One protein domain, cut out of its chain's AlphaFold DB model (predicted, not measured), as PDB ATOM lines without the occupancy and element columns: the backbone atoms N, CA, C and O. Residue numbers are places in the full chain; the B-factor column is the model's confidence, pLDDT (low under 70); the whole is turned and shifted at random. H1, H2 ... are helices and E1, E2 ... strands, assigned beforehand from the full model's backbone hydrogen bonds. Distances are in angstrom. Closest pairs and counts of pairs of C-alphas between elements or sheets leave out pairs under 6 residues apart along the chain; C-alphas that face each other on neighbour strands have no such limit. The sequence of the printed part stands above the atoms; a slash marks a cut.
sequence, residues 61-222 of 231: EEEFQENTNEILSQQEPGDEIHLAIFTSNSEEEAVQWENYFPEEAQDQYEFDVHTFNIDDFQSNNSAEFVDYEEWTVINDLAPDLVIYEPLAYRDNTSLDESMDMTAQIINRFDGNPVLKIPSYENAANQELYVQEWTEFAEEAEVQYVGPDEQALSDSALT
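What this domain is: This is residues 61 to 222 of the 231 residues of an uncharacterized protein of Salicibibacter kimchii (UniProt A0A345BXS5). A small, twisted sheet of four parallel strands makes the core, with H1, H2, H3 and H7 to one side of it and H4, H5 and H6 to the other; the last helix, H8, lies away from the sheet. The 162 printed residues hold eight named helices and four named strands, in the order H1 E1 H2 H3 E2 H4 H5 E3 H6 E4 H7 H8. The sheet's order is E2 E1 E3 E4 and the class is mixed, helices and strands. The whole is compact, with a radius of gyration of the C-alphas of 15.5 A, and spans 45 by 39 by 35 A.

How they stand to each other: H1, residues 61 to 72, only grazes the sheet; its closest C-alphas to E4, residues 176 to 180, are Ile 71 and Asn 176, 7.8 A apart. E1, residues 80 to 87, is parallel to E2, residues 110 to 117, at 20 degrees, with N 83 and O 112 at 2.9 A. H2, residues 97 to 100, and H3, residues 103 to 106, stand between E1 and E2 in a strand-helix-strand unit, two parallel neighbour strands with helices between, its crossover right-handed. H4, residues 126 to 131, and H5, residues 136 to 139, lie in a split unit from E2 to E3, residues 145 to 148, with E1 between these strands; its crossover is right-handed. E1 and E3 are parallel at 4 degrees, with N 86 and O 147 at 2.8 A. H6, residues 159 to 170, follows in the right-handed unit E3, H6, E4; E3 and E4 are parallel at 28 degrees, with N 148 and O 178 at 2.8 A. H4 and H6 touch at a steep tilt of 46 degrees, the same way, closest at the C-alphas of Ser 126 and Met 165, 6.3 A. H7, residues 190 to 203, and H8, residues 213 to 222, are close but not clearly touching: the closest C-alphas, Gln 190 and Ser 219, are 7.5 A apart. Every O i to N i+4 pair is within hydrogen-bond range in H1, H4, H6 and H7, and 4 of 6 in H8; H2, H3 and H5 are too short for one.

Where its parts are: H1 begins at C-alpha 61 (230.422, 220.787, 157.219) and is 16.1 A long. E1 measures 21.9 A, E2 22.5 A, H6 16.3 A and H7 20.0 A. H8, 15.3 A, ends at C-alpha 222 (226.404, 207.744, 137.578).

The domain as a whole: The C-alphas farthest apart, Glu 76 and Thr 222, are 46.6 A from each other. The printed part has no cut, and no link is long. The mean pLDDT of the printed part is 76.2; residues 61 to 78, 88 to 95, 183 to 188, 190 and 212 to 222 are under 70.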
ATOM      1  N   GLU A  61     230.960 221.446 156.025       50.03
ATOM      2  CA  GLU A  61     230.422 220.787 157.219       50.03
ATOM      3  C   GLU A  61     231.251 221.122 158.469       50.03
ATOM      4  O   GLU A  61     230.684 221.410 159.524       50.03
ATOM      5  N   GLU A  62     232.583 221.174 158.344       52.88
ATOM      6  CA  GLU A  62     233.467 221.639 159.421       52.88
ATOM      7  C   GLU A  62     233.222 223.126 159.742       52.88
ATOM      8  O   GLU A  62     233.074 223.483 160.913       52.88
ATOM      9  N   GLU A  63     233.087 223.988 158.725       54.22
ATOM     10  CA  GLU A  63     232.791 225.417 158.912       54.22
ATOM     11  C   GLU A  63     231.405 225.653 159.539       54.22
ATOM     12  O   GLU A  63     231.242 226.514 160.411       54.22
ATOM     13  N   PHE A  64     230.403 224.849 159.175       59.69
ATOM     14  CA  PHE A  64     229.091 224.894 159.812       59.69
ATOM     15  C   PHE A  64     229.135 224.475 161.284       59.69
ATOM     16  O   PHE A  64     228.525 225.133 162.132       59.69
ATOM     17  N   GLN A  65     229.853 223.400 161.616       64.06
ATOM     18  CA  GLN A  65     229.993 222.947 163.000       64.06
ATOM     19  C   GLN A  65     230.725 223.991 163.859       64.06
ATOM     20  O   GLN A  65     230.351 224.206 165.017       64.06
ATOM     21  N   GLU A  66     231.720 224.694 163.309       59.97
ATOM     22  CA  GLU A  66     232.384 225.817 163.984       59.97
ATOM     23  C   GLU A  66     231.433 227.007 164.214       59.97
ATOM     24  O   GLU A  66     231.340 227.510 165.338       59.97
ATOM     25  N   ASN A  67     230.665 227.411 163.198       58.03
ATOM     26  CA  ASN A  67     229.722 228.533 163.286       58.03
ATOM     27  C   ASN A  67     228.510 228.238 164.191       58.03
ATOM     28  O   ASN A  67     228.061 229.097 164.953       58.03
ATOM     29  N   THR A  68     228.011 227.003 164.176       63.62
ATOM     30  CA  THR A  68     226.915 226.554 165.047       63.62
ATOM     31  C   THR A  68     227.357 226.514 166.504       63.62
ATOM     32  O   THR A  68     226.609 226.923 167.392       63.62
ATOM     33  N   ASN A  69     228.604 226.113 166.765       63.03
ATOM     34  CA  ASN A  69     229.193 226.231 168.095       63.03
ATOM     35  C   ASN A  69     229.288 227.692 168.557       63.03
ATOM     36  O   ASN A  69     229.102 227.951 169.744       63.03
ATOM     37  N   GLU A  70     229.531 228.656 167.661       61.28
ATOM     38  CA  GLU A  70     229.507 230.078 168.022       61.28
ATOM     39  C   GLU A  70     228.097 230.537 168.425       61.28
ATOM     40  O   GLU A  70     227.959 231.209 169.449       61.28
ATOM     41  N   ILE A  71     227.050 230.123 167.702       63.16
ATOM     42  CA  ILE A  71     225.650 230.413 168.064       63.16
ATOM     43  C   ILE A  71     225.297 229.783 169.415       63.16
ATOM     44  O   ILE A  71     224.809 230.474 170.311       63.16
ATOM     45  N   LEU A  72     225.602 228.496 169.598       67.25
ATOM     46  CA  LEU A  72     225.325 227.777 170.843       67.25
ATOM     47  C   LEU A  72     226.138 228.325 172.024       67.25
ATOM     48  O   LEU A  72     225.644 228.351 173.144       67.25
ATOM     49  N   SER A  73     227.350 228.843 171.793       65.38
ATOM     50  CA  SER A  73     228.187 229.440 172.847       65.38
ATOM     51  C   SER A  73     227.612 230.721 173.463       65.38
ATOM     52  O   SER A  73     228.108 231.184 174.495       65.38
ATOM     53  N   GLN A  74     226.582 231.306 172.841       66.50
ATOM     54  CA  GLN A  74     225.850 232.450 173.385       66.50
ATOM     55  C   GLN A  74     224.809 232.036 174.439       66.50
ATOM     56  O   GLN A  74     224.319 232.907 175.159       66.50
ATOM     57  N   GLN A  75     224.508 230.738 174.548       67.56
ATOM     58  CA  GLN A  75     223.544 230.157 175.487       67.56
ATOM     59  C   GLN A  75     224.255 229.618 176.739       67.56
ATOM     60  O   GLN A  75     225.456 229.326 176.714       67.56
ATOM     61  N   GLU A  76     223.552 229.509 177.873       67.56
ATOM     62  CA  GLU A  76     224.140 228.905 179.071       67.56
ATOM     63  C   GLU A  76     224.066 227.366 178.987       67.56
ATOM     64  O   GLU A  76     223.068 226.803 178.538       67.56
ATOM     65  N   PRO A  77     225.104 226.633 179.439       65.25
ATOM     66  CA  PRO A  77     225.042 225.175 179.491       65.25
ATOM     67  C   PRO A  77     223.852 224.684 180.327       65.25
ATOM     68  O   PRO A  77     223.726 225.041 181.504       65.25
ATOM     69  N   GLY A  78     223.026 223.817 179.740       63.91
ATOM     70  CA  GLY A  78     221.774 223.333 180.330       63.91
ATOM     71  C   GLY A  78     220.523 224.136 179.960       63.91
ATOM     72  O   GLY A  78     219.452 223.802 180.469       63.91
ATOM     73  N   ASP A  79     220.644 225.157 179.107       76.00
ATOM     74  CA  ASP A  79     219.497 225.756 178.429       76.00
ATOM     75  C   ASP A  79     218.902 224.773 177.401       76.00
ATOM     76  O   ASP A  79     219.602 223.926 176.833       76.00
ATOM     77  N   GLU A  80     217.588 224.880 177.209       85.69
ATOM     78  CA  GLU A  80     216.847 224.172 176.165       85.69
ATOM     79  C   GLU A  80     216.935 224.997 174.875       85.69
ATOM     80  O   GLU A  80     216.568 226.170 174.866       85.69
ATOM     81  N   ILE A  81     217.455 224.392 173.811       83.94
ATOM     82  CA  ILE A  81     217.635 224.994 172.492       83.94
ATOM     83  C   ILE A  81     216.444 224.611 171.627       83.94
ATOM     84  O   ILE A  81     216.224 223.430 171.347       83.94
ATOM     85  N   HIS A  82     215.689 225.609 171.185       88.56
ATOM     86  CA  HIS A  82     214.539 225.404 170.317       88.56
ATOM     87  C   HIS A  82     214.999 225.386 168.857       88.56
ATOM     88  O   HIS A  82     215.416 226.409 168.308       88.56
ATOM     89  N   LEU A  83     214.911 224.222 168.217       87.69
ATOM     90  CA  LEU A  83     215.359 224.005 166.846       87.69
ATOM     91  C   LEU A  83     214.163 223.800 165.917       87.69
ATOM     92  O   LEU A  83     213.376 222.876 166.113       87.69
ATOM     93  N   ALA A  84     214.058 224.614 164.868       89.19
ATOM     94  CA  ALA A  84     213.113 224.388 163.779       89.19
ATOM     95  C   ALA A  84     213.850 223.874 162.534       89.19
ATOM     96  O   ALA A  84     214.778 224.528 162.060       89.19
ATOM     97  N   ILE A  85     213.433 222.730 161.987       87.19
ATOM     98  CA  ILE A  85     214.051 222.132 160.793       87.19
ATOM     99  C   ILE A  85     213.030 222.004 159.674       87.19
ATOM    100  O   ILE A  85     211.997 221.359 159.831       87.19
ATOM    101  N   PHE A  86     213.361 222.579 158.528       84.31
ATOM    102  CA  PHE A  86     212.606 222.489 157.288       84.31
ATOM    103  C   PHE A  86     213.210 221.408 156.427       84.31
ATOM    104  O   PHE A  86     214.410 221.434 156.158       84.31
ATOM    105  N   THR A  87     212.385 220.473 155.977       75.06
ATOM    106  CA  THR A  87     212.875 219.412 155.109       75.06
ATOM    107  C   THR A  87     211.852 218.982 154.073       75.06
ATOM    108  O   THR A  87     210.642 219.042 154.305       75.06
ATOM    109  N   SER A  88     212.359 218.526 152.930       69.62
ATOM    110  CA  SER A  88     211.590 217.793 151.925       69.62
ATOM    111  C   SER A  88     211.424 216.302 152.249       69.62
ATOM    112  O   SER A  88     210.642 215.614 151.590       69.62
ATOM    113  N   ASN A  89     212.097 215.797 153.289       61.81
ATOM    114  CA  ASN A  89     212.085 214.380 153.641       61.81
ATOM    115  C   ASN A  89     210.733 213.952 154.231       61.81
ATOM    116  O   ASN A  89     210.143 214.617 155.086       61.81
ATOM    117  N   SER A  90     210.225 212.819 153.742       52.94
ATOM    118  CA  SER A  90     208.941 212.254 154.172       52.94
ATOM    119  C   SER A  90     208.961 211.842 155.650       52.94
ATOM    120  O   SER A  90     210.003 211.446 156.161       52.94
ATOM    121  N   GLU A  91     207.801 211.842 156.319       52.09
ATOM    122  CA  GLU A  91     207.661 211.448 157.739       52.09
ATOM    123  C   GLU A  91     208.237 210.052 158.084       52.09
ATOM    124  O   GLU A  91     208.444 209.744 159.259       52.09
ATOM    125  N   GLU A  92     208.471 209.180 157.093       47.81
ATOM    126  CA  GLU A  92     209.074 207.855 157.301       47.81
ATOM    127  C   GLU A  92     210.593 207.918 157.555       47.81
ATOM    128  O   GLU A  92     211.147 207.005 158.176       47.81
ATOM    129  N   GLU A  93     211.253 208.998 157.136       58.12
ATOM    130  CA  GLU A  93     212.667 209.262 157.374       58.12
ATOM    131  C   GLU A  93     212.791 210.290 158.496       58.12
ATOM    132  O   GLU A  93     212.589 211.488 158.314       58.12
ATOM    133  N   ALA A  94     213.088 209.807 159.704       58.22
ATOM    134  CA  ALA A  94     213.365 210.698 160.820       58.22
ATOM    135  C   ALA A  94     214.549 211.606 160.454       58.22
ATOM    136  O   ALA A  94     215.632 211.107 160.138       58.22
ATOM    137  N   VAL A  95     214.335 212.923 160.508       68.56
ATOM    138  CA  VAL A  95     215.399 213.917 160.352       68.56
ATOM    139  C   VAL A  95     216.486 213.623 161.379       68.56
ATOM    140  O   VAL A  95     216.231 213.668 162.582       68.56
ATOM    141  N   GLN A  96     217.686 213.312 160.892       73.12
ATOM    142  CA  GLN A  96     218.866 213.053 161.719       73.12
ATOM    143  C   GLN A  96     219.488 214.386 162.132       73.12
ATOM    144  O   GLN A  96     220.563 214.762 161.669       73.12
ATOM    145  N   TRP A  97     218.759 215.145 162.951       76.50
ATOM    146  CA  TRP A  97     219.168 216.480 163.382       76.50
ATOM    147  C   TRP A  97     220.489 216.454 164.157       76.50
ATOM    148  O   TRP A  97     221.223 217.438 164.153       76.50
ATOM    149  N   GLU A  98     220.811 215.318 164.777       75.62
ATOM    150  CA  GLU A  98     222.061 215.080 165.487       75.62
ATOM    151  C   GLU A  98     223.278 215.266 164.570       75.62
ATOM    152  O   GLU A  98     224.333 215.674 165.040       75.62
ATOM    153  N   ASN A  99     223.138 215.039 163.260       73.94
ATOM    154  CA  ASN A  99     224.239 215.217 162.310       73.94
ATOM    155  C   ASN A  99     224.619 216.695 162.118       73.94
ATOM    156  O   ASN A  99     225.732 216.990 161.699       73.94
ATOM    157  N   TYR A 100     223.731 217.637 162.457       72.12
ATOM    158  CA  TYR A 100     224.024 219.071 162.370       72.12
ATOM    159  C   TYR A 100     224.889 219.575 163.534       72.12
ATOM    160  O   TYR A 100     225.434 220.673 163.464       72.12
ATOM    161  N   PHE A 101     225.035 218.804 164.613       73.69
ATOM    162  CA  PHE A 101     225.724 219.267 165.815       73.69
ATOM    163  C   PHE A 101     226.830 218.300 166.230       73.69
ATOM    164  O   PHE A 101     226.618 217.088 166.230       73.69
ATOM    165  N   PRO A 102     227.992 218.797 166.683       70.12
ATOM    166  CA  PRO A 102     229.011 217.925 167.251       70.12
ATOM    167  C   PRO A 102     228.476 217.226 168.511       70.12
ATOM    168  O   PRO A 102     227.730 217.826 169.288       70.12
ATOM    169  N   GLU A 103     228.907 215.985 168.764       74.38
ATOM    170  CA  GLU A 103     228.476 215.194 169.937       74.38
ATOM    171  C   GLU A 103     228.633 215.974 171.261       74.38
ATOM    172  O   GLU A 103     227.787 215.899 172.149       74.38
ATOM    173  N   GLU A 104     229.684 216.795 171.380       73.88
ATOM    174  CA  GLU A 104     229.937 217.618 172.570       73.88
ATOM    175  C   GLU A 104     228.842 218.662 172.838       73.88
ATOM    176  O   GLU A 104     228.601 218.988 174.000       73.88
ATOM    177  N   ALA A 105     228.197 219.196 171.795       72.62
ATOM    178  CA  ALA A 105     227.081 220.129 171.927       72.62
ATOM    179  C   ALA A 105     225.795 219.392 172.324       72.62
ATOM    180  O   ALA A 105     225.058 219.866 173.187       72.62
ATOM    181  N   GLN A 106     225.578 218.199 171.765       77.19
ATOM    182  CA  GLN A 106     224.446 217.332 172.109       77.19
ATOM    183  C   GLN A 106     224.457 216.925 173.594       77.19
ATOM    184  O   GLN A 106     223.404 216.787 174.208       77.19
ATOM    185  N   ASP A 107     225.643 216.774 174.192       79.75
ATOM    186  CA  ASP A 107     225.802 216.473 175.621       79.75
ATOM    187  C   ASP A 107     225.671 217.709 176.540       79.75
ATOM    188  O   ASP A 107     225.465 217.565 177.751       79.75
ATOM    189  N   GLN A 108     225.850 218.924 176.005       79.50
ATOM    190  CA  GLN A 108     225.872 220.180 176.776       79.50
ATOM    191  C   GLN A 108     224.514 220.878 176.864       79.50
ATOM    192  O   GLN A 108     224.267 221.585 177.849       79.50
ATOM    193  N   TYR A 109     223.658 220.680 175.865       80.94
ATOM    194  CA  TYR A 109     222.371 221.354 175.726       80.94
ATOM    195  C   TYR A 109     221.233 220.342 175.574       80.94
ATOM    196  O   TYR A 109     221.431 219.233 175.079       80.94
ATOM    197  N   GLU A 110     220.031 220.719 176.008       86.12
ATOM    198  CA  GLU A 110     218.808 219.968 175.704       86.12
ATOM    199  C   GLU A 110     218.207 220.549 174.420       86.12
ATOM    200  O   GLU A 110     218.140 221.764 174.289       86.12
ATOM    201  N   PHE A 111     217.809 219.717 173.456       84.75
ATOM    202  CA  PHE A 111     217.255 220.184 172.180       84.75
ATOM    203  C   PHE A 111     215.756 219.872 172.103       84.75
ATOM    204  O   PHE A 111     215.366 218.703 172.164       84.75
ATOM    205  N   ASP A 112     214.930 220.905 171.918       89.25
ATOM    206  CA  ASP A 112     213.520 220.780 171.533       89.25
ATOM    207  C   ASP A 112     213.400 220.956 170.016       89.25
ATOM    208  O   ASP A 112     213.499 222.066 169.487       89.25
ATOM    209  N   VAL A 113     213.255 219.839 169.301       87.88
ATOM    210  CA  VAL A 113     213.323 219.797 167.834       87.88
ATOM    211  C   VAL A 113     211.925 219.728 167.226       87.88
ATOM    212  O   VAL A 113     211.184 218.764 167.433       87.88
ATOM    213  N   HIS A 114     211.597 220.721 166.401       87.75
ATOM    214  CA  HIS A 114     210.365 220.802 165.620       87.75
ATOM    215  C   HIS A 114     210.683 220.677 164.134       87.75
ATOM    216  O   HIS A 114     211.267 221.572 163.524       87.75
ATOM    217  N   THR A 115     210.270 219.564 163.535       86.81
ATOM    218  CA  THR A 115     210.435 219.328 162.099       86.81
ATOM    219  C   THR A 115     209.184 219.747 161.338       86.81
ATOM    220  O   THR A 115     208.071 219.351 161.684       86.81
ATOM    221  N   PHE A 116     209.382 220.496 160.258       85.38
ATOM    222  CA  PHE A 116     208.361 220.886 159.301       85.38
ATOM    223  C   PHE A 116     208.638 220.213 157.963       85.38
ATOM    224  O   PHE A 116     209.663 220.475 157.325       85.38
ATOM    225  N   ASN A 117     207.709 219.366 157.526       83.12
ATOM    226  CA  ASN A 117     207.738 218.865 156.165       83.12
ATOM    227  C   ASN A 117     207.187 219.946 155.233       83.12
ATOM    228  O   ASN A 117     206.062 220.425 155.399       83.12
ATOM    229  N   ILE A 118     207.974 220.333 154.236       79.31
ATOM    230  CA  ILE A 118     207.568 221.376 153.298       79.31
ATOM    231  C   ILE A 118     206.339 220.980 152.456       79.31
ATOM    232  O   ILE A 118     205.616 221.850 151.968       79.31
ATOM    233  N   ASP A 119     206.070 219.681 152.276       79.38
ATOM    234  CA  ASP A 119     204.878 219.116 151.615       79.38
ATOM    235  C   ASP A 119     203.582 219.298 152.416       79.38
ATOM    236  O   ASP A 119     202.501 219.210 151.829       79.38
ATOM    237  N   ASP A 120     203.659 219.649 153.702       83.12
ATOM    238  CA  ASP A 120     202.472 219.946 154.515       83.12
ATOM    239  C   ASP A 120     201.967 221.389 154.342       83.12
ATOM    240  O   ASP A 120     200.803 221.697 154.643       83.12
ATOM    241  N   PHE A 121     202.817 222.282 153.831       84.12
ATOM    242  CA  PHE A 121     202.446 223.664 153.547       84.12
ATOM    243  C   PHE A 121     201.518 223.770 152.333       84.12
ATOM    244  O   PHE A 121     201.567 222.981 151.391       84.12
ATOM    245  N   GLN A 122     200.638 224.771 152.354       85.06
ATOM    246  CA  GLN A 122     199.685 225.015 151.268       85.06
ATOM    247  C   GLN A 122     200.340 225.708 150.068       85.06
ATOM    248  O   GLN A 122     199.763 225.716 148.976       85.06
ATOM    249  N   SER A 123     201.513 226.310 150.271       87.12
ATOM    250  CA  SER A 123     202.279 226.981 149.230       87.12
ATOM    251  C   SER A 123     202.840 226.011 148.193       87.12
ATOM    252  O   SER A 123     203.489 225.008 148.487       87.12
ATOM    253  N   ASN A 124     202.627 226.346 146.924       85.06
ATOM    254  CA  ASN A 124     203.164 225.580 145.802       85.06
ATOM    255  C   ASN A 124     204.537 226.077 145.342       85.06
ATOM    256  O   ASN A 124     205.048 225.540 144.373       85.06
ATOM    257  N   ASN A 125     205.090 227.132 145.943       88.06
ATOM    258  CA  ASN A 125     206.394 227.726 145.624       88.06
ATOM    259  C   ASN A 125     206.780 228.741 146.714       88.06
ATOM    260  O   ASN A 125     205.952 229.101 147.557       88.06
ATOM    261  N   SER A 126     208.013 229.238 146.663       89.56
ATOM    262  CA  SER A 126     208.556 230.213 147.611       89.56
ATOM    263  C   SER A 126     207.764 231.529 147.638       89.56
ATOM    264  O   SER A 126     207.583 232.115 148.703       89.56
ATOM    265  N   ALA A 127     207.221 231.990 146.505       89.19
ATOM    266  CA  ALA A 127     206.408 233.209 146.468       89.19
ATOM    267  C   ALA A 127     205.079 233.040 147.223       89.19
ATOM    268  O   ALA A 127     204.689 233.913 147.992       89.19
ATOM    269  N   GLU A 128     204.399 231.903 147.056       91.00
ATOM    270  CA  GLU A 128     203.184 231.586 147.812       91.00
ATOM    271  C   GLU A 128     203.476 231.384 149.297       91.00
ATOM    272  O   GLU A 128     202.673 231.803 150.127       91.00
ATOM    273  N   PHE A 129     204.626 230.798 149.644       89.81
ATOM    274  CA  PHE A 129     205.069 230.697 151.035       89.81
ATOM    275  C   PHE A 129     205.192 232.097 151.652       89.81
ATOM    276  O   PHE A 129     204.716 232.316 152.768       89.81
ATOM    277  N   VAL A 130     205.728 233.058 150.877       85.62
ATOM    278  CA  VAL A 130     205.792 234.490 151.216       85.62
ATOM    279  C   VAL A 130     204.402 235.162 151.278       85.62
ATOM    280  O   VAL A 130     204.151 236.015 152.127       85.62
ATOM    281  N   ASP A 131     203.467 234.806 150.409       87.50
ATOM    282  CA  ASP A 131     202.141 235.437 150.388       87.50
ATOM    283  C   ASP A 131     201.210 234.912 151.494       87.50
ATOM    284  O   ASP A 131     200.370 235.659 152.003       87.50
ATOM    285  N   TYR A 132     201.345 233.638 151.872       88.44
ATOM    286  CA  TYR A 132     200.531 233.007 152.913       88.44
ATOM    287  C   TYR A 132     201.058 233.210 154.331       88.44
ATOM    288  O   TYR A 132     200.392 232.794 155.278       88.44
ATOM    289  N   GLU A 133     202.208 233.867 154.491       86.75
ATOM    290  CA  GLU A 133     202.820 234.079 155.803       86.75
ATOM    291  C   GLU A 133     203.118 232.764 156.536       86.75
ATOM    292  O   GLU A 133     203.125 232.724 157.761       86.75
ATOM    293  N   GLU A 134     203.395 231.672 155.814       88.38
ATOM    294  CA  GLU A 134     203.599 230.347 156.424       88.38
ATOM    295  C   GLU A 134     204.850 230.291 157.309       88.38
ATOM    296  O   GLU A 134     204.876 229.522 158.270       88.38
ATOM    297  N   TRP A 135     205.825 231.190 157.101       86.69
ATOM    298  CA  TRP A 135     206.958 231.323 158.022       86.69
ATOM    299  C   TRP A 135     206.546 231.753 159.438       86.69
ATOM    300  O   TRP A 135     207.275 231.509 160.396       86.69
ATOM    301  N   THR A 136     205.369 232.371 159.607       88.06
ATOM    302  CA  THR A 136     204.882 232.787 160.933       88.06
ATOM    303  C   THR A 136     204.612 231.602 161.852       88.06
ATOM    304  O   THR A 136     204.812 231.722 163.056       88.06
ATOM    305  N   VAL A 137     204.246 230.442 161.295       87.06
ATOM    306  CA  VAL A 137     204.034 229.205 162.065       87.06
ATOM    307  C   VAL A 137     205.309 228.794 162.806       87.06
ATOM    308  O   VAL A 137     205.240 228.258 163.908       87.06
ATOM    309  N   ILE A 138     206.468 229.075 162.215       85.12
ATOM    310  CA  ILE A 138     207.788 228.749 162.764       85.12
ATOM    311  C   ILE A 138     208.177 229.780 163.800       85.12
ATOM    312  O   ILE A 138     208.561 229.432 164.909       85.12
ATOM    313  N   ASN A 139     208.032 231.056 163.447       87.00
ATOM    314  CA  ASN A 139     208.355 232.164 164.334       87.00
ATOM    315  C   ASN A 139     207.520 232.122 165.627       87.00
ATOM    316  O   ASN A 139     208.015 232.495 166.688       87.00
ATOM    317  N   ASP A 140     206.289 231.602 165.574       89.44
ATOM    318  CA  ASP A 140     205.439 231.386 166.750       89.44
ATOM    319  C   ASP A 140     206.029 230.373 167.758       89.44
ATOM    320  O   ASP A 140     205.661 230.410 168.936       89.44
ATOM    321  N   LEU A 141     206.957 229.499 167.335       85.81
ATOM    322  CA  LEU A 141     207.721 228.616 168.229       85.81
ATOM    323  C   LEU A 141     208.877 229.332 168.943       85.81
ATOM    324  O   LEU A 141     209.425 228.784 169.900       85.81
ATOM    325  N   ALA A 142     209.228 230.544 168.499       88.06
ATOM    326  CA  ALA A 142     210.401 231.298 168.935       88.06
ATOM    327  C   ALA A 142     211.693 230.449 168.926       88.06
ATOM    328  O   ALA A 142     212.299 230.269 169.983       88.06
ATOM    329  N   PRO A 143     212.094 229.896 167.765       87.56
ATOM    330  CA  PRO A 143     213.285 229.061 167.672       87.56
ATOM    331  C   PRO A 143     214.568 229.873 167.893       87.56
ATOM    332  O   PRO A 143     214.668 231.033 167.485       87.56
ATOM    333  N   ASP A 144     215.575 229.244 168.493       85.69
ATOM    334  CA  ASP A 144     216.931 229.792 168.594       85.69
ATOM    335  C   ASP A 144     217.692 229.627 167.271       85.69
ATOM    336  O   ASP A 144     218.471 230.503 166.876       85.69
ATOM    337  N   LEU A 145     217.440 228.513 166.574       86.62
ATOM    338  CA  LEU A 145     218.039 228.151 165.291       86.62
ATOM    339  C   LEU A 145     216.956 227.660 164.320       86.62
ATOM    340  O   LEU A 145     216.092 226.859 164.687       86.62
ATOM    341  N   VAL A 146     217.030 228.111 163.068       89.50
ATOM    342  CA  VAL A 146     216.142 227.665 161.986       89.50
ATOM    343  C   VAL A 146     216.984 227.090 160.859       89.50
ATOM    344  O   VAL A 146     217.652 227.840 160.157       89.50
ATOM    345  N   ILE A 147     216.933 225.778 160.649       87.00
ATOM    346  CA  ILE A 147     217.549 225.134 159.483       87.00
ATOM    347  C   ILE A 147     216.505 225.117 158.366       87.00
ATOM    348  O   ILE A 147     215.516 224.390 158.451       87.00
ATOM    349  N   TYR A 148     216.700 225.948 157.344       88.81
ATOM    350  CA  TYR A 148     215.745 226.175 156.266       88.81
ATOM    351  C   TYR A 148     216.177 225.513 154.951       88.81
ATOM    352  O   TYR A 148     217.140 225.956 154.329       88.81
ATOM    353  N   GLU A 149     215.442 224.495 154.493       86.56
ATOM    354  CA  GLU A 149     215.543 223.958 153.128       86.56
ATOM    355  C   GLU A 149     214.620 224.758 152.187       86.56
ATOM    356  O   GLU A 149     213.408 224.805 152.426       86.56
ATOM    357  N   PRO A 150     215.145 225.392 151.120       87.31
ATOM    358  CA  PRO A 150     214.332 226.163 150.182       87.31
ATOM    359  C   PRO A 150     213.235 225.335 149.498       87.31
ATOM    360  O   PRO A 150     213.396 224.141 149.254       87.31
ATOM    361  N   LEU A 151     212.152 225.988 149.055       85.69
ATOM    362  CA  LEU A 151     211.138 225.377 148.177       85.69
ATOM    363  C   LEU A 151     211.563 225.394 146.694       85.69
ATOM    364  O   LEU A 151     210.725 225.343 145.791       85.69
ATOM    365  N   ALA A 152     212.866 225.451 146.420       82.81
ATOM    366  CA  ALA A 152     213.409 225.739 145.100       82.81
ATOM    367  C   ALA A 152     213.049 224.687 144.031       82.81
ATOM    368  O   ALA A 152     212.907 225.022 142.859       82.81
ATOM    369  N   TYR A 153     212.787 223.432 144.411       79.19
ATOM    370  CA  TYR A 153     212.250 222.414 143.489       79.19
ATOM    371  C   TYR A 153     210.817 222.682 143.014       79.19
ATOM    372  O   TYR A 153     210.398 222.146 141.984       79.19
ATOM    373  N   ARG A 154     210.042 223.467 143.769       81.75
ATOM    374  CA  ARG A 154     208.690 223.885 143.382       81.75
ATOM    375  C   ARG A 154     208.675 225.222 142.654       81.75
ATOM    376  O   ARG A 154     207.685 225.562 141.999       81.75
ATOM    377  N   ASP A 155     209.762 225.975 142.758       83.88
ATOM    378  CA  ASP A 155     209.916 227.254 142.095       83.88
ATOM    379  C   ASP A 155     210.017 227.037 140.583       83.88
ATOM    380  O   ASP A 155     211.023 226.602 140.034       83.88
ATOM    381  N   ASN A 156     208.938 227.356 139.869       81.50
ATOM    382  CA  ASN A 156     208.913 227.319 138.409       81.50
ATOM    383  C   ASN A 156     209.481 228.624 137.824       81.50
ATOM    384  O   ASN A 156     208.812 229.313 137.047       81.50
ATOM    385  N   THR A 157     210.690 228.984 138.257       81.88
ATOM    386  CA  THR A 157     211.420 230.179 137.826       81.88
ATOM    387  C   THR A 157     212.921 229.891 137.637       81.88
ATOM    388  O   THR A 157     213.337 228.734 137.681       81.88
ATOM    389  N   SER A 158     213.728 230.907 137.316       86.62
ATOM    390  CA  SER A 158     215.186 230.794 137.269       86.62
ATOM    391  C   SER A 158     215.767 230.541 138.658       86.62
ATOM    392  O   SER A 158     215.162 230.869 139.679       86.62
ATOM    393  N   LEU A 159     216.975 229.982 138.686       84.88
ATOM    394  CA  LEU A 159     217.693 229.739 139.929       84.88
ATOM    395  C   LEU A 159     217.915 231.035 140.723       84.88
ATOM    396  O   LEU A 159     217.544 231.086 141.891       84.88
ATOM    397  N   ASP A 160     218.388 232.093 140.058       88.00
ATOM    398  CA  ASP A 160     218.585 233.417 140.664       88.00
ATOM    399  C   ASP A 160     217.307 233.951 141.330       88.00
ATOM    400  O   ASP A 160     217.342 234.442 142.454       88.00
ATOM    401  N   GLU A 161     216.147 233.817 140.671       88.12
ATOM    402  CA  GLU A 161     214.880 234.264 141.257       88.12
ATOM    403  C   GLU A 161     214.487 233.411 142.478       88.12
ATOM    404  O   GLU A 161     213.931 233.938 143.443       88.12
ATOM    405  N   SER A 162     214.793 232.109 142.477       89.88
ATOM    406  CA  SER A 162     214.572 231.223 143.632       89.88
ATOM    407  C   SER A 162     215.487 231.569 144.816       89.88
ATOM    408  O   SER A 162     215.033 231.613 145.965       89.88
ATOM    409  N   MET A 163     216.750 231.903 144.543       91.56
ATOM    410  CA  MET A 163     217.714 232.388 145.536       91.56
ATOM    411  C   MET A 163     217.287 233.732 146.133       91.56
ATOM    412  O   MET A 163     217.258 233.883 147.356       91.56
ATOM    413  N   ASP A 164     216.841 234.676 145.302       90.19
ATOM    414  CA  ASP A 164     216.322 235.972 145.749       90.19
ATOM    415  C   ASP A 164     215.085 235.828 146.652       90.19
ATOM    416  O   ASP A 164     214.916 236.567 147.631       90.19
ATOM    417  N   MET A 165     214.191 234.883 146.346       90.00
ATOM    418  CA  MET A 165     213.049 234.571 147.213       90.00
ATOM    419  C   MET A 165     213.497 233.913 148.520       90.00
ATOM    420  O   MET A 165     212.995 234.263 149.590       90.00
ATOM    421  N   THR A 166     214.476 233.015 148.458       91.44
ATOM    422  CA  THR A 166     215.055 232.362 149.638       91.44
ATOM    423  C   THR A 166     215.702 233.371 150.579       91.44
ATOM    424  O   THR A 166     215.412 233.357 151.776       91.44
ATOM    425  N   ALA A 167     216.477 234.324 150.052       89.75
ATOM    426  CA  ALA A 167     217.037 235.425 150.832       89.75
ATOM    427  C   ALA A 167     215.939 236.219 151.557       89.75
ATOM    428  O   ALA A 167     216.086 236.590 152.723       89.75
ATOM    429  N   GLN A 168     214.810 236.481 150.891       88.69
ATOM    430  CA  GLN A 168     213.687 237.194 151.502       88.69
ATOM    431  C   GLN A 168     213.012 236.402 152.626       88.69
ATOM    432  O   GLN A 168     212.551 237.022 153.585       88.69
ATOM    433  N   ILE A 169     212.940 235.075 152.512       91.00
ATOM    434  CA  ILE A 169     212.360 234.194 153.533       91.00
ATOM    435  C   ILE A 169     213.295 234.098 154.744       91.00
ATOM    436  O   ILE A 169     212.860 234.358 155.864       91.00
ATOM    437  N   ILE A 170     214.584 233.826 154.519       89.44
ATOM    438  CA  ILE A 170     215.606 233.695 155.569       89.44
ATOM    439  C   ILE A 170     215.667 234.945 156.453       89.44
ATOM    440  O   ILE A 170     215.650 234.848 157.676       89.44
ATOM    441  N   ASN A 171     215.626 236.132 155.841       86.50
ATOM    442  CA  ASN A 171     215.635 237.410 156.558       86.50
ATOM    443  C   ASN A 171     214.355 237.698 157.376       86.50
ATOM    444  O   ASN A 171     214.272 238.743 158.026       86.50
ATOM    445  N   ARG A 172     213.333 236.833 157.311       88.50
ATOM    446  CA  ARG A 172     212.071 236.961 158.061       88.50
ATOM    447  C   ARG A 172     211.916 235.945 159.189       88.50
ATOM    448  O   ARG A 172     210.950 236.077 159.945       88.50
ATOM    449  N   PHE A 173     212.805 234.959 159.310       87.12
ATOM    450  CA  PHE A 173     212.773 234.060 160.458       87.12
ATOM    451  C   PHE A 173     213.186 234.789 161.731       87.12
ATOM    452  O   PHE A 173     214.103 235.612 161.730       87.12
ATOM    453  N   ASP A 174     212.486 234.475 162.814       78.19
ATOM    454  CA  ASP A 174     212.973 234.765 164.154       78.19
ATOM    455  C   ASP A 174     214.018 233.692 164.522       78.19
ATOM    456  O   ASP A 174     213.879 232.534 164.131       78.19
ATOM    457  N   GLY A 175     215.082 234.080 165.230       77.69
ATOM    458  CA  GLY A 175     216.211 233.196 165.556       77.69
ATOM    459  C   GLY A 175     217.413 233.360 164.620       77.69
ATOM    460  O   GLY A 175     217.552 234.380 163.941       77.69
ATOM    461  N   ASN A 176     218.308 232.370 164.621       85.50
ATOM    462  CA  ASN A 176     219.474 232.325 163.737       85.50
ATOM    463  C   ASN A 176     219.178 231.390 162.553       85.50
ATOM    464  O   ASN A 176     219.099 230.175 162.748       85.50
ATOM    465  N   PRO A 177     218.964 231.913 161.337       86.88
ATOM    466  CA  PRO A 177     218.673 231.069 160.196       86.88
ATOM    467  C   PRO A 177     219.950 230.472 159.598       86.88
ATOM    468  O   PRO A 177     220.966 231.147 159.442       86.88
ATOM    469  N   VAL A 178     219.847 229.210 159.207       86.06
ATOM    470  CA  VAL A 178     220.860 228.422 158.513       86.06
ATOM    471  C   VAL A 178     220.218 227.874 157.246       86.06
ATOM    472  O   VAL A 178     219.181 227.216 157.304       86.06
ATOM    473  N   LEU A 179     220.821 228.125 156.094       85.25
ATOM    474  CA  LEU A 179     220.373 227.584 154.817       85.25
ATOM    475  C   LEU A 179     220.799 226.116 154.680       85.25
ATOM    476  O   LEU A 179     221.985 225.808 154.694       85.25
ATOM    477  N   LYS A 180     219.856 225.201 154.468       85.38
ATOM    478  CA  LYS A 180     220.179 223.849 154.004       85.38
ATOM    479  C   LYS A 180     220.320 223.863 152.491       85.38
ATOM    480  O   LYS A 180     219.344 224.129 151.788       85.38
ATOM    481  N   ILE A 181     221.528 223.589 151.997       82.25
ATOM    482  CA  ILE A 181     221.811 223.571 150.563       82.25
ATOM    483  C   ILE A 181     220.973 222.464 149.912       82.25
ATOM    484  O   ILE A 181     221.120 221.290 150.263       82.25
ATOM    485  N   PRO A 182     220.069 222.804 148.980       78.88
ATOM    486  CA  PRO A 182     219.177 221.819 148.400       78.88
ATOM    487  C   PRO A 182     219.922 220.892 147.434       78.88
ATOM    488  O   PRO A 182     220.620 221.337 146.522       78.88
ATOM    489  N   SER A 183     219.693 219.587 147.568       66.75
ATOM    490  CA  SER A 183     220.136 218.584 146.599       66.75
ATOM    491  C   SER A 183     218.951 217.867 145.985       66.75
ATOM    492  O   SER A 183     218.528 216.808 146.444       66.75
ATOM    493  N   TYR A 184     218.399 218.438 144.923       66.00
ATOM    494  CA  TYR A 184     217.326 217.769 144.205       66.00
ATOM    495  C   TYR A 184     217.908 216.782 143.200       66.00
ATOM    496  O   TYR A 184     218.538 217.180 142.220       66.00
ATOM    497  N   GLU A 185     217.614 215.497 143.398       53.50
ATOM    498  CA  GLU A 185     217.997 214.393 142.500       53.50
ATOM    499  C   GLU A 185     217.543 214.607 141.043       53.50
ATOM    500  O   GLU A 185     218.096 214.035 140.109       53.50
ATOM    501  N   ASN A 186     216.523 215.447 140.831       51.28
ATOM    502  CA  ASN A 186     215.951 215.735 139.516       51.28
ATOM    503  C   ASN A 186     216.551 216.975 138.828       51.28
ATOM    504  O   ASN A 186     216.092 217.347 137.744       51.28
ATOM    505  N   ALA A 187     217.537 217.644 139.435       60.31
ATOM    506  CA  ALA A 187     218.243 218.738 138.779       60.31
ATOM    507  C   ALA A 187     219.019 218.205 137.562       60.31
ATOM    508  O   ALA A 187     219.669 217.166 137.623       60.31
ATOM    509  N   ALA A 188     218.979 218.927 136.436       60.94
ATOM    510  CA  ALA A 188     219.651 218.495 135.205       60.94
ATOM    511  C   ALA A 188     221.180 218.364 135.363       60.94
ATOM    512  O   ALA A 188     221.811 217.611 134.625       60.94
ATOM    513  N   ASN A 189     221.758 219.109 136.309       71.50
ATOM    514  CA  ASN A 189     223.131 218.967 136.771       71.50
ATOM    515  C   ASN A 189     223.170 219.284 138.271       71.50
ATOM    516  O   ASN A 189     223.167 220.448 138.665       71.50
ATOM    517  N   GLN A 190     223.147 218.239 139.090       69.56
ATOM    518  CA  GLN A 190     223.064 218.359 140.539       69.56
ATOM    519  C   GLN A 190     224.311 219.010 141.156       69.56
ATOM    520  O   GLN A 190     224.177 219.807 142.076       69.56
ATOM    521  N   GLU A 191     225.505 218.721 140.630       71.44
ATOM    522  CA  GLU A 191     226.758 219.311 141.122       71.44
ATOM    523  C   GLU A 191     226.779 220.826 140.914       71.44
ATOM    524  O   GLU A 191     227.071 221.569 141.847       71.44
ATOM    525  N   LEU A 192     226.405 221.286 139.713       75.44
ATOM    526  CA  LEU A 192     226.315 222.719 139.424       75.44
ATOM    527  C   LEU A 192     225.240 223.392 140.284       75.44
ATOM    528  O   LEU A 192     225.468 224.473 140.804       75.44
ATOM    529  N   TYR A 193     224.100 222.728 140.477       80.00
ATOM    530  CA  TYR A 193     223.014 223.253 141.297       80.00
ATOM    531  C   TYR A 193     223.446 223.468 142.754       80.00
ATOM    532  O   TYR A 193     223.213 224.531 143.318       80.00
ATOM    533  N   VAL A 194     224.112 222.474 143.351       81.19
ATOM    534  CA  VAL A 194     224.671 222.579 144.706       81.19
ATOM    535  C   VAL A 194     225.726 223.684 144.764       81.19
ATOM    536  O   VAL A 194     225.685 224.500 145.678       81.19
ATOM    537  N   GLN A 195     226.627 223.754 143.779       82.06
ATOM    538  CA  GLN A 195     227.658 224.791 143.714       82.06
ATOM    539  C   GLN A 195     227.054 226.202 143.687       82.06
ATOM    540  O   GLN A 195     227.476 227.048 144.466       82.06
ATOM    541  N   GLU A 196     226.060 226.453 142.833       86.44
ATOM    542  CA  GLU A 196     225.428 227.772 142.713       86.44
ATOM    543  C   GLU A 196     224.726 228.185 144.023       86.44
ATOM    544  O   GLU A 196     224.799 229.345 144.424       86.44
ATOM    545  N   TRP A 197     224.101 227.245 144.745       87.62
ATOM    546  CA  TRP A 197     223.528 227.507 146.074       87.62
ATOM    547  C   TRP A 197     224.571 227.778 147.155       87.62
ATOM    548  O   TRP A 197     224.339 228.633 148.010       87.62
ATOM    549  N   THR A 198     225.704 227.080 147.120       84.06
ATOM    550  CA  THR A 198     226.818 227.337 148.037       84.06
ATOM    551  C   THR A 198     227.426 228.716 147.783       84.06
ATOM    552  O   THR A 198     227.556 229.499 148.719       84.06
ATOM    553  N   GLU A 199     227.711 229.059 146.520       86.62
ATOM    554  CA  GLU A 199     228.224 230.384 146.139       86.62
ATOM    555  C   GLU A 199     227.257 231.496 146.571       86.62
ATOM    556  O   GLU A 199     227.679 232.504 147.137       86.62
ATOM    557  N   PHE A 200     225.948 231.292 146.395       89.56
ATOM    558  CA  PHE A 200     224.933 232.214 146.904       89.56
ATOM    559  C   PHE A 200     225.007 232.395 148.428       89.56
ATOM    560  O   PHE A 200     224.922 233.527 148.907       89.56
ATOM    561  N   ALA A 201     225.154 231.312 149.197       83.88
ATOM    562  CA  ALA A 201     225.227 231.386 150.655       83.88
ATOM    563  C   ALA A 201     226.449 232.196 151.120       83.88
ATOM    564  O   ALA A 201     226.324 233.064 151.986       83.88
ATOM    565  N   GLU A 202     227.603 231.964 150.487       84.69
ATOM    566  CA  GLU A 202     228.843 232.703 150.736       84.69
ATOM    567  C   GLU A 202     228.705 234.192 150.382       84.69
ATOM    568  O   GLU A 202     229.044 235.059 151.188       84.69
ATOM    569  N   GLU A 203     228.173 234.512 149.196       86.44
ATOM    570  CA  GLU A 203     227.984 235.895 148.742       86.44
ATOM    571  C   GLU A 203     226.960 236.663 149.588       86.44
ATOM    572  O   GLU A 203     227.115 237.866 149.817       86.44
ATOM    573  N   ALA A 204     225.916 235.976 150.053       81.56
ATOM    574  CA  ALA A 204     224.878 236.544 150.904       81.56
ATOM    575  C   ALA A 204     225.280 236.618 152.389       81.56
ATOM    576  O   ALA A 204     224.505 237.153 153.186       81.56
ATOM    577  N   GLU A 205     226.463 236.111 152.758       83.56
ATOM    578  CA  GLU A 205     226.932 235.977 154.145       83.56
ATOM    579  C   GLU A 205     225.917 235.219 155.034       83.56
ATOM    580  O   GLU A 205     225.692 235.564 156.197       83.56
ATOM    581  N   VAL A 206     225.272 234.189 154.475       79.88
ATOM    582  CA  VAL A 206     224.291 233.338 155.163       79.88
ATOM    583  C   VAL A 206     224.973 232.045 155.599       79.88
ATOM    584  O   VAL A 206     225.621 231.378 154.799       79.88
ATOM    585  N   GLN A 207     224.803 231.657 156.864       82.12
ATOM    586  CA  GLN A 207     225.290 230.360 157.338       82.12
ATOM    587  C   GLN A 207     224.545 229.223 156.641       82.12
ATOM    588  O   GLN A 207     223.332 229.318 156.446       82.12
ATOM    589  N   TYR A 208     225.237 228.137 156.303       81.00
ATOM    590  CA  TYR A 208     224.629 227.031 155.573       81.00
ATOM    591  C   TYR A 208     225.140 225.657 156.013       81.00
ATOM    592  O   TYR A 208     226.229 225.537 156.565       81.00
ATOM    593  N   VAL A 209     224.336 224.625 155.743       77.06
ATOM    594  CA  VAL A 209     224.703 223.203 155.827       77.06
ATOM    595  C   VAL A 209     224.687 222.584 154.444       77.06
ATOM    596  O   VAL A 209     223.856 222.944 153.609       77.06
ATOM    597  N   GLY A 210     225.583 221.626 154.215       71.62
ATOM    598  CA  GLY A 210     225.627 220.866 152.971       71.62
ATOM    599  C   GLY A 210     224.330 220.090 152.676       71.62
ATOM    600  O   GLY A 210     223.453 219.964 153.536       71.62
ATOM    601  N   PRO A 211     224.201 219.569 151.446       71.06
ATOM    602  CA  PRO A 211     223.069 218.733 151.063       71.06
ATOM    603  C   PRO A 211     223.038 217.391 151.807       71.06
ATOM    604  O   PRO A 211     224.053 216.941 152.335       71.06
ATOM    605  N   ASP A 212     221.891 216.703 151.779       63.94
ATOM    606  CA  ASP A 212     221.759 215.368 152.378       63.94
ATOM    607  C   ASP A 212     222.690 214.351 151.674       63.94
ATOM    608  O   ASP A 212     222.729 214.261 150.443       63.94
ATOM    609  N   GLU A 213     223.433 213.546 152.451       51.75
ATOM    610  CA  GLU A 213     224.514 212.659 151.966       51.75
ATOM    611  C   GLU A 213     224.102 211.676 150.847       51.75
ATOM    612  O   GLU A 213     224.933 211.300 150.013       51.75
ATOM    613  N   GLN A 214     222.830 211.258 150.784       41.72
ATOM    614  CA  GLN A 214     222.351 210.352 149.726       41.72
ATOM    615  C   GLN A 214     222.442 210.979 148.333       41.72
ATOM    616  O   GLN A 214     222.736 210.289 147.358       41.72
ATOM    617  N   ALA A 215     222.276 212.294 148.242       36.06
ATOM    618  CA  ALA A 215     222.179 212.969 146.965       36.06
ATOM    619  C   ALA A 215     223.550 213.078 146.264       36.06
ATOM    620  O   ALA A 215     223.624 213.055 145.037       36.06
ATOM    621  N   LEU A 216     224.653 213.140 147.019       36.25
ATOM    622  CA  LEU A 216     226.014 213.165 146.462       36.25
ATOM    623  C   LEU A 216     226.521 211.762 146.077       36.25
ATOM    624  O   LEU A 216     227.283 211.620 145.117       36.25
ATOM    625  N   SER A 217     226.078 210.717 146.789       33.41
ATOM    626  CA  SER A 217     226.495 209.328 146.544       33.41
ATOM    627  C   SER A 217     226.032 208.796 145.178       33.41
ATOM    628  O   SER A 217     226.782 208.074 144.517       33.41
ATOM    629  N   ASP A 218     224.835 209.170 144.718       34.41
ATOM    630  CA  ASP A 218     224.275 208.665 143.454       34.41
ATOM    631  C   ASP A 218     224.781 209.421 142.209       34.41
ATOM    632  O   ASP A 218     224.930 208.821 141.135       34.41
ATOM    633  N   SER A 219     225.158 210.697 142.354       37.00
ATOM    634  CA  SER A 219     225.829 211.474 141.295       37.00
ATOM    635  C   SER A 219     227.256 210.974 141.017       37.00
ATOM    636  O   SER A 219     227.662 210.832 139.860       37.00
ATOM    637  N   ALA A 220     228.006 210.600 142.062       35.03
ATOM    638  CA  ALA A 220     229.348 210.032 141.908       35.03
ATOM    639  C   ALA A 220     229.339 208.637 141.243       35.03
ATOM    640  O   ALA A 220     230.287 208.269 140.542       35.03
ATOM    641  N   LEU A 221     228.270 207.856 141.436       31.38
ATOM    642  CA  LEU A 221     228.107 206.531 140.827       31.38
ATOM    643  C   LEU A 221     227.669 206.601 139.356       31.38
ATOM    644  O   LEU A 221     228.120 205.790 138.548       31.38
ATOM    645  N   THR A 222     226.854 207.586 138.973       38.75
ATOM    646  CA  THR A 222     226.404 207.744 137.578       38.75
ATOM    647  C   THR A 222     227.492 208.293 136.650       38.75
ATOM    648  O   THR A 222     227.577 207.849 135.506       38.75
TER     649      THR A 222